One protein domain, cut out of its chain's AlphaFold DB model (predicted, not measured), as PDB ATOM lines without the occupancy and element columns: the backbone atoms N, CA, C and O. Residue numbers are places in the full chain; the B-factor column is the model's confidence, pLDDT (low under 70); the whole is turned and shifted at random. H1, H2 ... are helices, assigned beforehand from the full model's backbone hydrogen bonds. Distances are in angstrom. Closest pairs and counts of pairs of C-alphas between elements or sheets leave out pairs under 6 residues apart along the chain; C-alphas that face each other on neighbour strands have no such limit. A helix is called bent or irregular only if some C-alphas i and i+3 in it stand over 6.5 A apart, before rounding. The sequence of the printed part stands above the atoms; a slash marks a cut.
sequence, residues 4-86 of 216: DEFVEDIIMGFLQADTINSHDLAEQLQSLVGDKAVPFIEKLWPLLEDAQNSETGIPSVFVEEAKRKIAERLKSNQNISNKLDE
ATOM      1  N   ASP A   4     175.915 235.739 142.392       90.38
ATOM      2  CA  ASP A   4     175.632 234.720 143.409       90.38
ATOM      3  C   ASP A   4     175.408 233.318 142.812       90.38
ATOM      4  O   ASP A   4     175.948 232.347 143.337       90.38
ATOM      5  N   GLU A   5     174.670 233.203 141.698       94.12
ATOM      6  CA  GLU A   5     174.423 231.915 141.020       94.12
ATOM      7  C   GLU A   5     175.736 231.309 140.499       94.12
ATOM      8  O   GLU A   5     175.974 230.109 140.599       94.12
ATOM      9  N   PHE A   6     176.635 232.154 139.989       93.12
ATOM     10  CA  PHE A   6     177.934 231.705 139.493       93.12
ATOM     11  C   PHE A   6     178.867 231.238 140.622       93.12
ATOM     12  O   PHE A   6     179.582 230.244 140.479       93.12
ATOM     13  N   VAL A   7     178.859 231.938 141.760       93.88
ATOM     14  CA  VAL A   7     179.616 231.534 142.956       93.88
ATOM     15  C   VAL A   7     179.094 230.205 143.507       93.88
ATOM     16  O   VAL A   7     179.895 229.351 143.893       93.88
ATOM     17  N   GLU A   8     177.774 230.005 143.512       95.25
ATOM     18  CA  GLU A   8     177.145 228.741 143.905       95.25
ATOM     19  C   GLU A   8     177.623 227.575 143.028       95.25
ATOM     20  O   GLU A   8     178.078 226.564 143.568       95.25
ATOM     21  N   ASP A   9     177.608 227.740 141.703       95.44
ATOM     22  CA  ASP A   9     178.059 226.713 140.755       95.44
ATOM     23  C   ASP A   9     179.531 226.323 140.970       95.44
ATOM     24  O   ASP A   9     179.878 225.139 140.921       95.44
ATOM     25  N   ILE A  10     180.406 227.293 141.262       93.31
ATOM     26  CA  ILE A  10     181.823 227.026 141.559       93.31
ATOM     27  C   ILE A  10     181.964 226.231 142.850       93.31
ATOM     28  O   ILE A  10     182.668 225.219 142.874       93.31
ATOM     29  N   ILE A  11     181.297 226.667 143.923       95.19
ATOM     30  CA  ILE A  11     181.353 225.970 145.211       95.19
ATOM     31  C   ILE A  11     180.837 224.541 145.034       95.19
ATOM     32  O   ILE A  11     181.494 223.598 145.470       95.19
ATOM     33  N   MET A  12     179.711 224.365 144.346       95.62
ATOM     34  CA  MET A  12     179.137 223.052 144.071       95.62
ATOM     35  C   MET A  12     180.098 222.170 143.268       95.62
ATOM     36  O   MET A  12     180.326 221.017 143.637       95.62
ATOM     37  N   GLY A  13     180.713 222.714 142.214       95.69
ATOM     38  CA  GLY A  13     181.702 222.002 141.404       95.69
ATOM     39  C   GLY A  13     182.908 221.530 142.219       95.69
ATOM     40  O   GLY A  13     183.364 220.402 142.044       95.69
ATOM     41  N   PHE A  14     183.381 222.345 143.164       94.88
ATOM     42  CA  PHE A  14     184.437 221.944 144.096       94.88
ATOM     43  C   PHE A  14     183.996 220.857 145.067       94.88
ATOM     44  O   PHE A  14     184.749 219.919 145.308       94.88
ATOM     45  N   LEU A  15     182.793 220.975 145.630       94.69
ATOM     46  CA  LEU A  15     182.286 220.015 146.613       94.69
ATOM     47  C   LEU A  15     181.981 218.639 146.008       94.69
ATOM     48  O   LEU A  15     181.935 217.652 146.738       94.69
ATOM     49  N   GLN A  16     181.793 218.562 144.691       95.44
ATOM     50  CA  GLN A  16     181.611 217.304 143.966       95.44
ATOM     51  C   GLN A  16     182.932 216.605 143.607       95.44
ATOM     52  O   GLN A  16     182.902 215.456 143.166       95.44
ATOM     53  N   ALA A  17     184.081 217.267 143.770       94.81
ATOM     54  CA  ALA A  17     185.376 216.670 143.470       94.81
ATOM     55  C   ALA A  17     185.785 215.627 144.528       94.81
ATOM     56  O   ALA A  17     185.562 215.811 145.723       94.81
ATOM     57  N   ASP A  18     186.471 214.561 144.098       92.38
ATOM     58  CA  ASP A  18     186.947 213.484 144.988       92.38
ATOM     59  C   ASP A  18     187.950 213.975 146.046       92.38
ATOM     60  O   ASP A  18     188.088 213.394 147.125       92.38
ATOM     61  N   THR A  19     188.684 215.042 145.728       93.00
ATOM     62  CA  THR A  19     189.662 215.672 146.614       93.00
ATOM     63  C   THR A  19     189.416 217.166 146.649       93.00
ATOM     64  O   THR A  19     189.483 217.828 145.613       93.00
ATOM     65  N   ILE A  20     189.179 217.697 147.845       92.62
ATOM     66  CA  ILE A  20     188.846 219.104 148.051       92.62
ATOM     67  C   ILE A  20     189.967 219.744 148.864       92.62
ATOM     68  O   ILE A  20     190.330 219.249 149.932       92.62
ATOM     69  N   ASN A  21     190.507 220.852 148.360       94.38
ATOM     70  CA  ASN A  21     191.492 221.673 149.053       94.38
ATOM     71  C   ASN A  21     190.863 223.031 149.392       94.38
ATOM     72  O   ASN A  21     190.404 223.748 148.502       94.38
ATOM     73  N   SER A  22     190.837 223.379 150.679       92.88
ATOM     74  CA  SER A  22     190.244 224.629 151.166       92.88
ATOM     75  C   SER A  22     190.951 225.866 150.617       92.88
ATOM     76  O   SER A  22     190.301 226.875 150.349       92.88
ATOM     77  N   HIS A  23     192.267 225.775 150.419       94.56
ATOM     78  CA  HIS A  23     193.079 226.868 149.899       94.56
ATOM     79  C   HIS A  23     192.727 227.189 148.444       94.56
ATOM     80  O   HIS A  23     192.494 228.346 148.109       94.56
ATOM     81  N   ASP A  24     192.605 226.163 147.600       94.75
ATOM     82  CA  ASP A  24     192.306 226.336 146.174       94.75
ATOM     83  C   ASP A  24     190.898 226.917 145.973       94.75
ATOM     84  O   ASP A  24     190.689 227.787 145.126       94.75
ATOM     85  N   LEU A  25     189.934 226.491 146.797       94.25
ATOM     86  CA  LEU A  25     188.592 227.071 146.798       94.25
ATOM     87  C   LEU A  25     188.615 228.539 147.264       94.25
ATOM     88  O   LEU A  25     187.931 229.377 146.677       94.25
ATOM     89  N   ALA A  26     189.414 228.871 148.285       94.44
ATOM     90  CA  ALA A  26     189.557 230.245 148.759       94.44
ATOM     91  C   ALA A  26     190.163 231.167 147.690       94.44
ATOM     92  O   ALA A  26     189.643 232.263 147.497       94.44
ATOM     93  N   GLU A  27     191.193 230.725 146.963       95.25
ATOM     94  CA  GLU A  27     191.788 231.497 145.862       95.25
ATOM     95  C   GLU A  27     190.782 231.762 144.737       95.25
ATOM     96  O   GLU A  27     190.659 232.896 144.263       95.25
ATOM     97  N   GLN A  28     190.011 230.744 144.337       94.06
ATOM     98  CA  GLN A  28     188.996 230.923 143.297       94.06
ATOM     99  C   GLN A  28     187.894 231.885 143.743       94.06
ATOM    100  O   GLN A  28     187.551 232.815 143.008       94.06
ATOM    101  N   LEU A  29     187.393 231.732 144.970       94.50
ATOM    102  CA  LEU A  29     186.390 232.639 145.523       94.50
ATOM    103  C   LEU A  29     186.933 234.047 145.767       94.50
ATOM    104  O   LEU A  29     186.173 235.006 145.655       94.50
ATOM    105  N   GLN A  30     188.220 234.210 146.064       95.81
ATOM    106  CA  GLN A  30     188.821 235.525 146.286       95.81
ATOM    107  C   GLN A  30     188.737 236.401 145.033       95.81
ATOM    108  O   GLN A  30     188.525 237.607 145.146       95.81
ATOM    109  N   SER A  31     188.818 235.805 143.840       93.06
ATOM    110  CA  SER A  31     188.654 236.544 142.582       93.06
ATOM    111  C   SER A  31     187.228 237.070 142.348       93.06
ATOM    112  O   SER A  31     187.054 238.041 141.615       93.06
ATOM    113  N   LEU A  32     186.221 236.467 142.995       92.81
ATOM    114  CA  LEU A  32     184.797 236.761 142.783       92.81
ATOM    115  C   LEU A  32     184.187 237.571 143.925       92.81
ATOM    116  O   LEU A  32     183.494 238.559 143.707       92.81
ATOM    117  N   VAL A  33     184.460 237.150 145.160       94.38
ATOM    118  CA  VAL A  33     183.863 237.697 146.384       94.38
ATOM    119  C   VAL A  33     184.848 238.604 147.141       94.38
ATOM    120  O   VAL A  33     184.481 239.239 148.135       94.38
ATOM    121  N   GLY A  34     186.103 238.685 146.682       94.56
ATOM    122  CA  GLY A  34     187.148 239.513 147.278       94.56
ATOM    123  C   GLY A  34     187.484 239.084 148.706       94.56
ATOM    124  O   GLY A  34     187.620 237.900 149.016       94.56
ATOM    125  N   ASP A  35     187.552 240.063 149.605       95.88
ATOM    126  CA  ASP A  35     187.968 239.880 151.003       95.88
ATOM    127  C   ASP A  35     187.009 239.009 151.836       95.88
ATOM    128  O   ASP A  35     187.338 238.597 152.949       95.88
ATOM    129  N   LYS A  36     185.810 238.707 151.320       95.19
ATOM    130  CA  LYS A  36     184.828 237.848 152.002       95.19
ATOM    131  C   LYS A  36     185.076 236.354 151.784       95.19
ATOM    132  O   LYS A  36     184.462 235.550 152.481       95.19
ATOM    133  N   ALA A  37     185.957 235.976 150.856       95.25
ATOM    134  CA  ALA A  37     186.219 234.574 150.532       95.25
ATOM    135  C   ALA A  37     186.811 233.802 151.721       95.25
ATOM    136  O   ALA A  37     186.291 232.757 152.104       95.25
ATOM    137  N   VAL A  38     187.841 234.352 152.368       95.00
ATOM    138  CA  VAL A  38     188.493 233.728 153.532       95.00
ATOM    139  C   VAL A  38     187.514 233.491 154.695       95.00
ATOM    140  O   VAL A  38     187.351 232.336 155.083       95.00
ATOM    141  N   PRO A  39     186.783 234.501 155.216       96.94
ATOM    142  CA  PRO A  39     185.854 234.279 156.329       96.94
ATOM    143  C   PRO A  39     184.653 233.402 155.949       96.94
ATOM    144  O   PRO A  39     184.003 232.830 156.827       96.94
ATOM    145  N   PHE A  40     184.318 233.307 154.661       95.88
ATOM    146  CA  PHE A  40     183.327 232.350 154.179       95.88
ATOM    147  C   PHE A  40     183.857 230.915 154.284       95.88
ATOM    148  O   PHE A  40     183.190 230.062 154.869       95.88
ATOM    149  N   ILE A  41     185.078 230.661 153.804       95.81
ATOM    150  CA  ILE A  41     185.713 229.337 153.862       95.81
ATOM    151  C   ILE A  41     185.990 228.898 155.298       95.81
ATOM    152  O   ILE A  41     185.720 227.748 155.637       95.81
ATOM    153  N   GLU A  42     186.421 229.811 156.167       96.50
ATOM    154  CA  GLU A  42     186.598 229.537 157.601       96.50
ATOM    155  C   GLU A  42     185.309 229.060 158.283       96.50
ATOM    156  O   GLU A  42     185.369 228.303 159.249       96.50
ATOM    157  N   LYS A  43     184.136 229.480 157.790       96.88
ATOM    158  CA  LYS A  43     182.836 229.014 158.293       96.88
ATOM    159  C   LYS A  43     182.362 227.742 157.603       96.88
ATOM    160  O   LYS A  43     181.726 226.916 158.247       96.88
ATOM    161  N   LEU A  44     182.645 227.594 156.312       95.81
ATOM    162  CA  LEU A  44     182.223 226.439 155.529       95.81
ATOM    163  C   LEU A  44     182.999 225.178 155.924       95.81
ATOM    164  O   LEU A  44     182.400 224.119 156.090       95.81
ATOM    165  N   TRP A  45     184.315 225.284 156.112       96.38
ATOM    166  CA  TRP A  45     185.176 224.121 156.324       96.38
ATOM    167  C   TRP A  45     184.829 223.302 157.579       96.38
ATOM    168  O   TRP A  45     184.660 222.090 157.457       96.38
ATOM    169  N   PRO A  46     184.608 223.916 158.759       97.38
ATOM    170  CA  PRO A  46     184.193 223.172 159.946       97.38
ATOM    171  C   PRO A  46     182.840 222.477 159.772       97.38
ATOM    172  O   PRO A  46     182.631 221.407 160.335       97.38
ATOM    173  N   LEU A  47     181.921 223.055 158.986       97.50
ATOM    174  CA  LEU A  47     180.634 222.420 158.688       97.50
ATOM    175  C   LEU A  47     180.825 221.173 157.823       97.50
ATOM    176  O   LEU A  47     180.169 220.166 158.064       97.50
ATOM    177  N   LEU A  48     181.732 221.216 156.844       95.81
ATOM    178  CA  LEU A  48     182.054 220.052 156.018       95.81
ATOM    179  C   LEU A  48     182.742 218.953 156.836       95.81
ATOM    180  O   LEU A  48     182.382 217.786 156.701       95.81
ATOM    181  N   GLU A  49     183.680 219.309 157.717       95.75
ATOM    182  CA  GLU A  49     184.308 218.346 158.632       95.75
ATOM    183  C   GLU A  49     183.282 217.716 159.584       95.75
ATOM    184  O   GLU A  49     183.281 216.501 159.785       95.75
ATOM    185  N   ASP A  50     182.371 218.512 160.145       97.94
ATOM    186  CA  ASP A  50     181.295 218.014 161.007       97.94
ATOM    187  C   ASP A  50     180.331 217.091 160.240       97.94
ATOM    188  O   ASP A  50     179.998 216.005 160.714       97.94
ATOM    189  N   ALA A  51     179.953 217.462 159.012       96.94
ATOM    190  CA  ALA A  51     179.147 216.621 158.130       96.94
ATOM    191  C   ALA A  51     179.813 215.268 157.849       96.94
ATOM    192  O   ALA A  51     179.145 214.241 157.915       96.94
ATOM    193  N   GLN A  52     181.122 215.255 157.574       95.44
ATOM    194  CA  GLN A  52     181.877 214.025 157.314       95.44
ATOM    195  C   GLN A  52     181.976 213.112 158.542       95.44
ATOM    196  O   GLN A  52     182.013 211.890 158.397       95.44
ATOM    197  N   ASN A  53     182.026 213.692 159.741       97.31
ATOM    198  CA  ASN A  53     182.064 212.940 160.996       97.31
ATOM    199  C   ASN A  53     180.672 212.469 161.457       97.31
ATOM    200  O   ASN A  53     180.571 211.611 162.337       97.31
ATOM    201  N   SER A  54     179.606 213.022 160.880       97.12
ATOM    202  CA  SER A  54     178.215 212.690 161.178       97.12
ATOM    203  C   SER A  54     177.738 211.489 160.356       97.12
ATOM    204  O   SER A  54     177.968 211.407 159.153       97.12
ATOM    205  N   GLU A  55     176.997 210.571 160.982       96.56
ATOM    206  CA  GLU A  55     176.428 209.390 160.306       96.56
ATOM    207  C   GLU A  55     175.460 209.769 159.172       96.56
ATOM    208  O   GLU A  55     175.337 209.053 158.181       96.56
ATOM    209  N   THR A  56     174.779 210.908 159.296       96.44
ATOM    210  CA  THR A  56     173.785 211.361 158.317       96.44
ATOM    211  C   THR A  56     174.386 212.174 157.175       96.44
ATOM    212  O   THR A  56     173.659 212.521 156.246       96.44
ATOM    213  N   GLY A  57     175.672 212.534 157.251       96.31
ATOM    214  CA  GLY A  57     176.276 213.499 156.331       96.31
ATOM    215  C   GLY A  57     175.769 214.935 156.520       96.31
ATOM    216  O   GLY A  57     175.989 215.779 155.657       96.31
ATOM    217  N   ILE A  58     175.054 215.224 157.615       97.06
ATOM    218  CA  ILE A  58     174.491 216.548 157.911       97.06
ATOM    219  C   ILE A  58     175.222 217.133 159.127       97.06
ATOM    220  O   ILE A  58     175.292 216.448 160.155       97.06
ATOM    221  N   PRO A  59     175.703 218.392 159.060       97.88
ATOM    222  CA  PRO A  59     176.279 219.074 160.215       97.88
ATOM    223  C   PRO A  59     175.301 219.122 161.396       97.88
ATOM    224  O   PRO A  59     174.120 219.461 161.247       97.88
ATOM    225  N   SER A  60     175.807 218.828 162.588       96.62
ATOM    226  CA  SER A  60     175.080 218.793 163.861       96.62
ATOM    227  C   SER A  60     174.317 220.088 164.147       96.62
ATOM    228  O   SER A  60     173.170 220.038 164.595       96.62
ATOM    229  N   VAL A  61     174.896 221.238 163.787       97.31
ATOM    230  CA  VAL A  61     174.290 222.569 163.950       97.31
ATOM    231  C   VAL A  61     172.910 222.649 163.286       97.31
ATOM    232  O   VAL A  61     171.964 223.163 163.884       97.31
ATOM    233  N   PHE A  62     172.751 222.083 162.084       97.19
ATOM    234  CA  PHE A  62     171.466 222.093 161.378       97.19
ATOM    235  C   PHE A  62     170.452 221.131 162.002       97.19
ATOM    236  O   PHE A  62     169.256 221.428 162.046       97.19
ATOM    237  N   VAL A  63     170.914 219.995 162.528       96.00
ATOM    238  CA  VAL A  63     170.053 219.032 163.227       96.00
ATOM    239  C   VAL A  63     169.526 219.631 164.532       96.00
ATOM    240  O   VAL A  63     168.337 219.511 164.837       96.00
ATOM    241  N   GLU A  64     170.385 220.295 165.302       95.38
ATOM    242  CA  GLU A  64     169.998 220.984 166.535       95.38
ATOM    243  C   GLU A  64     169.043 222.145 166.263       95.38
ATOM    244  O   GLU A  64     168.020 222.283 166.943       95.38
ATOM    245  N   GLU A  65     169.316 222.944 165.232       96.31
ATOM    246  CA  GLU A  65     168.435 224.037 164.839       96.31
ATOM    247  C   GLU A  65     167.055 223.535 164.393       96.31
ATOM    248  O   GLU A  65     166.029 224.080 164.822       96.31
ATOM    249  N   ALA A  66     167.003 222.467 163.591       95.06
ATOM    250  CA  ALA A  66     165.749 221.849 163.177       95.06
ATOM    251  C   ALA A  66     164.951 221.336 164.387       95.06
ATOM    252  O   ALA A  66     163.755 221.626 164.508       95.06
ATOM    253  N   LYS A  67     165.614 220.650 165.329       96.69
ATOM    254  CA  LYS A  67     164.998 220.192 166.588       96.69
ATOM    255  C   LYS A  67     164.434 221.360 167.396       96.69
ATOM    256  O   LYS A  67     163.286 221.301 167.839       96.69
ATOM    257  N   ARG A  68     165.201 222.445 167.540       97.12
ATOM    258  CA  ARG A  68     164.773 223.665 168.241       97.12
ATOM    259  C   ARG A  68     163.529 224.280 167.595       97.12
ATOM    260  O   ARG A  68     162.563 224.576 168.297       97.12
ATOM    261  N   LYS A  69     163.518 224.419 166.266       96.50
ATOM    262  CA  LYS A  69     162.395 225.000 165.511       96.50
ATOM    263  C   LYS A  69     161.118 224.165 165.634       96.50
ATOM    264  O   LYS A  69     160.022 224.718 165.727       96.50
ATOM    265  N   ILE A  70     161.239 222.837 165.654       95.88
ATOM    266  CA  ILE A  70     160.102 221.930 165.869       95.88
ATOM    267  C   ILE A  70     159.563 222.070 167.298       95.88
ATOM    268  O   ILE A  70     158.351 222.205 167.478       95.88
ATOM    269  N   ALA A  71     160.441 222.101 168.303       95.94
ATOM    270  CA  ALA A  71     160.041 222.257 169.702       95.94
ATOM    271  C   ALA A  71     159.300 223.585 169.954       95.94
ATOM    272  O   ALA A  71     158.285 223.611 170.651       95.94
ATOM    273  N   GLU A  72     159.759 224.681 169.345       96.75
ATOM    274  CA  GLU A  72     159.107 225.992 169.443       96.75
ATOM    275  C   GLU A  72     157.705 226.002 168.811       96.75
ATOM    276  O   GLU A  72     156.753 226.529 169.399       96.75
ATOM    277  N   ARG A  73     157.549 225.362 167.644       93.12
ATOM    278  CA  ARG A  73     156.238 225.198 166.996       93.12
ATOM    279  C   ARG A  73     155.287 224.368 167.853       93.12
ATOM    280  O   ARG A  73     154.134 224.755 168.024       93.12
ATOM    281  N   LEU A  74     155.769 223.275 168.442       94.19
ATOM    282  CA  LEU A  74     154.955 222.411 169.301       94.19
ATOM    283  C   LEU A  74     154.478 223.153 170.558       94.19
ATOM    284  O   LEU A  74     153.296 223.093 170.897       94.19
ATOM    285  N   LYS A  75     155.365 223.931 171.188       94.81
ATOM    286  CA  LYS A  75     155.017 224.789 172.329       94.81
ATOM    287  C   LYS A  75     153.973 225.849 171.963       94.81
ATOM    288  O   LYS A  75     153.045 226.096 172.730       94.81
ATOM    289  N   SER A  76     154.106 226.464 170.789       93.19
ATOM    290  CA  SER A  76     153.147 227.468 170.309       93.19
ATOM    291  C   SER A  76     151.767 226.857 170.046       93.19
ATOM    292  O   SER A  76     150.762 227.444 170.438       93.19
ATOM    293  N   ASN A  77     151.712 225.651 169.475       89.06
ATOM    294  CA  ASN A  77     150.455 224.946 169.217       89.06
ATOM    295  C   ASN A  77     149.742 224.516 170.510       89.06
ATOM    296  O   ASN A  77     148.527 224.663 170.610       89.06
ATOM    297  N   GLN A  78     150.484 224.058 171.526       89.31
ATOM    298  CA  GLN A  78     149.907 223.735 172.839       89.31
ATOM    299  C   GLN A  78     149.269 224.962 173.504       89.31
ATOM    300  O   GLN A  78     148.174 224.868 174.048       89.31
ATOM    301  N   ASN A  79     149.902 226.135 173.400       86.38
ATOM    302  CA  ASN A  79     149.325 227.374 173.927       86.38
ATOM    303  C   ASN A  79     148.014 227.771 173.229       86.38
ATOM    304  O   ASN A  79     147.176 228.414 173.857       86.38
ATOM    305  N   ILE A  80     147.839 227.434 171.947       86.81
ATOM    306  CA  ILE A  80     146.587 227.691 171.220       86.81
ATOM    307  C   ILE A  80     145.500 226.724 171.694       86.81
ATOM    308  O   ILE A  80     144.401 227.179 171.998       86.81
ATOM    309  N   SER A  81     145.819 225.431 171.821       81.94
ATOM    310  CA  SER A  81     144.875 224.423 172.328       81.94
ATOM    311  C   SER A  81     144.373 224.784 173.727       81.94
ATOM    312  O   SER A  81     143.172 224.903 173.930       81.94
ATOM    313  N   ASN A  82     145.285 225.101 174.653       81.62
ATOM    314  CA  ASN A  82     144.919 225.443 176.030       81.62
ATOM    315  C   ASN A  82     144.008 226.680 176.110       81.62
ATOM    316  O   ASN A  82     143.118 226.741 176.952       81.62
ATOM    317  N   LYS A  83     144.211 227.671 175.228       81.12
ATOM    318  CA  LYS A  83     143.344 228.858 175.158       81.12
ATOM    319  C   LYS A  83     141.953 228.539 174.616       81.12
ATOM    320  O   LYS A  83     141.002 229.222 174.994       81.12
ATOM    321  N   LEU A  84     141.838 227.561 173.718       80.69
ATOM    322  CA  LEU A  84     140.551 227.128 173.183       80.69
ATOM    323  C   LEU A  84     139.731 226.448 174.288       80.69
ATOM    324  O   LEU A  84     138.612 226.875 174.557       80.69
ATOM    325  N   ASP A  85     140.340 225.507 175.013       74.69
ATOM    326  CA  ASP A  85     139.681 224.740 176.082       74.69
ATOM    327  C   ASP A  85     139.251 225.630 177.274       74.69
ATOM    328  O   ASP A  85     138.185 225.450 177.871       74.69
ATOM    329  N   GLU A  86     140.044 226.656 177.604       73.50
ATOM    330  CA  GLU A  86     139.703 227.634 178.649       73.50
ATOM    331  C   GLU A  86     138.562 228.580 178.214       73.50
ATOM    332  O   GLU A  86     137.751 229.020 179.036       73.50
TER     333      GLU A  86
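This is residues 4 to 86 of the 216 residues of the protein "PWI domain-containing protein" of Trichomonas vaginalis (UniProt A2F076). A small body of helix H1 and the strongly bent helix H2, which folds back on itself as arms H2a and H2b, has a long straight arm sticking out of it: residues 63 to 86 of helix H3. In the body, H2a packs on H1 and on H2b, the three segments running alternately opposite ways with their centres in a triangle, and H3 leaves near the far end of H2b, about perpendicular to it. The printed part has 83 residues with three named helices, in the order H1, H2, H3, and no named strand; its class is all helix. The whole is extended, with a radius of gyration of the C-alphas of 19.3 A, and spans 62 by 29 by 19 A, the arm making the length.

H1 is residues 4 to 15, beginning at C-alpha 4 at (175.632, 234.720, 143.409) and measuring 16.5 A from first to last C-alpha. H2, residues 22 to 53, was assigned as one helix by its hydrogen bonds, but it is bent: C-alphas 32 and 35 are 9.3 A apart. Its arm H2a is residues 22 to 32, 15.7 A long, and its arm H2b is residues 35 to 53, 29.3 A long; residues 33 and 34 belong to neither. H2b is itself irregular, with C-alphas 35 and 38 6.7 A apart, and its line is a rough one. H3 is residues 60 to 86, 39.3 A long, from C-alpha 60 at (175.080, 218.793, 163.861) to C-alpha 86 at (139.703, 227.634, 178.649).

H1 and H2a form a helical hairpin. They touch, their closest C-alphas being those of Phe 14 and Leu 25, 7.1 A apart, and run opposite ways at a shallow tilt of 17 degrees. H2a and H2b touch, closest at the C-alphas of Gln 30 and Ala 37, 5.1 A apart. They run opposite ways at a steep tilt of 36 degrees, only just past shallow. H1 and H2b are apart. H2b and H3 are close but not clearly touching, with the closest C-alphas, those of Asp 50 and Ser 60, 6.9 A apart; their lines are about perpendicular, at 81 degrees. H3 is apart from H1 and from H2a. Every O i to N i+4 pair is within hydrogen-bond range in H1 and H3, against 6 of 7 in H2a and 12 of 15 in H2b.

The two C-alphas farthest apart are those of Asp 24 and Glu 86, at 61.8 A. Without residues 63 to 86, which stand free, the body of 59 residues spans 35 by 22 by 21 A. The links from H1 to H2 and from H2 to H3 are short, with 6 residues each. The printed part has no cut. The mean pLDDT of the printed part is 93.8, and no printed residue is under 70.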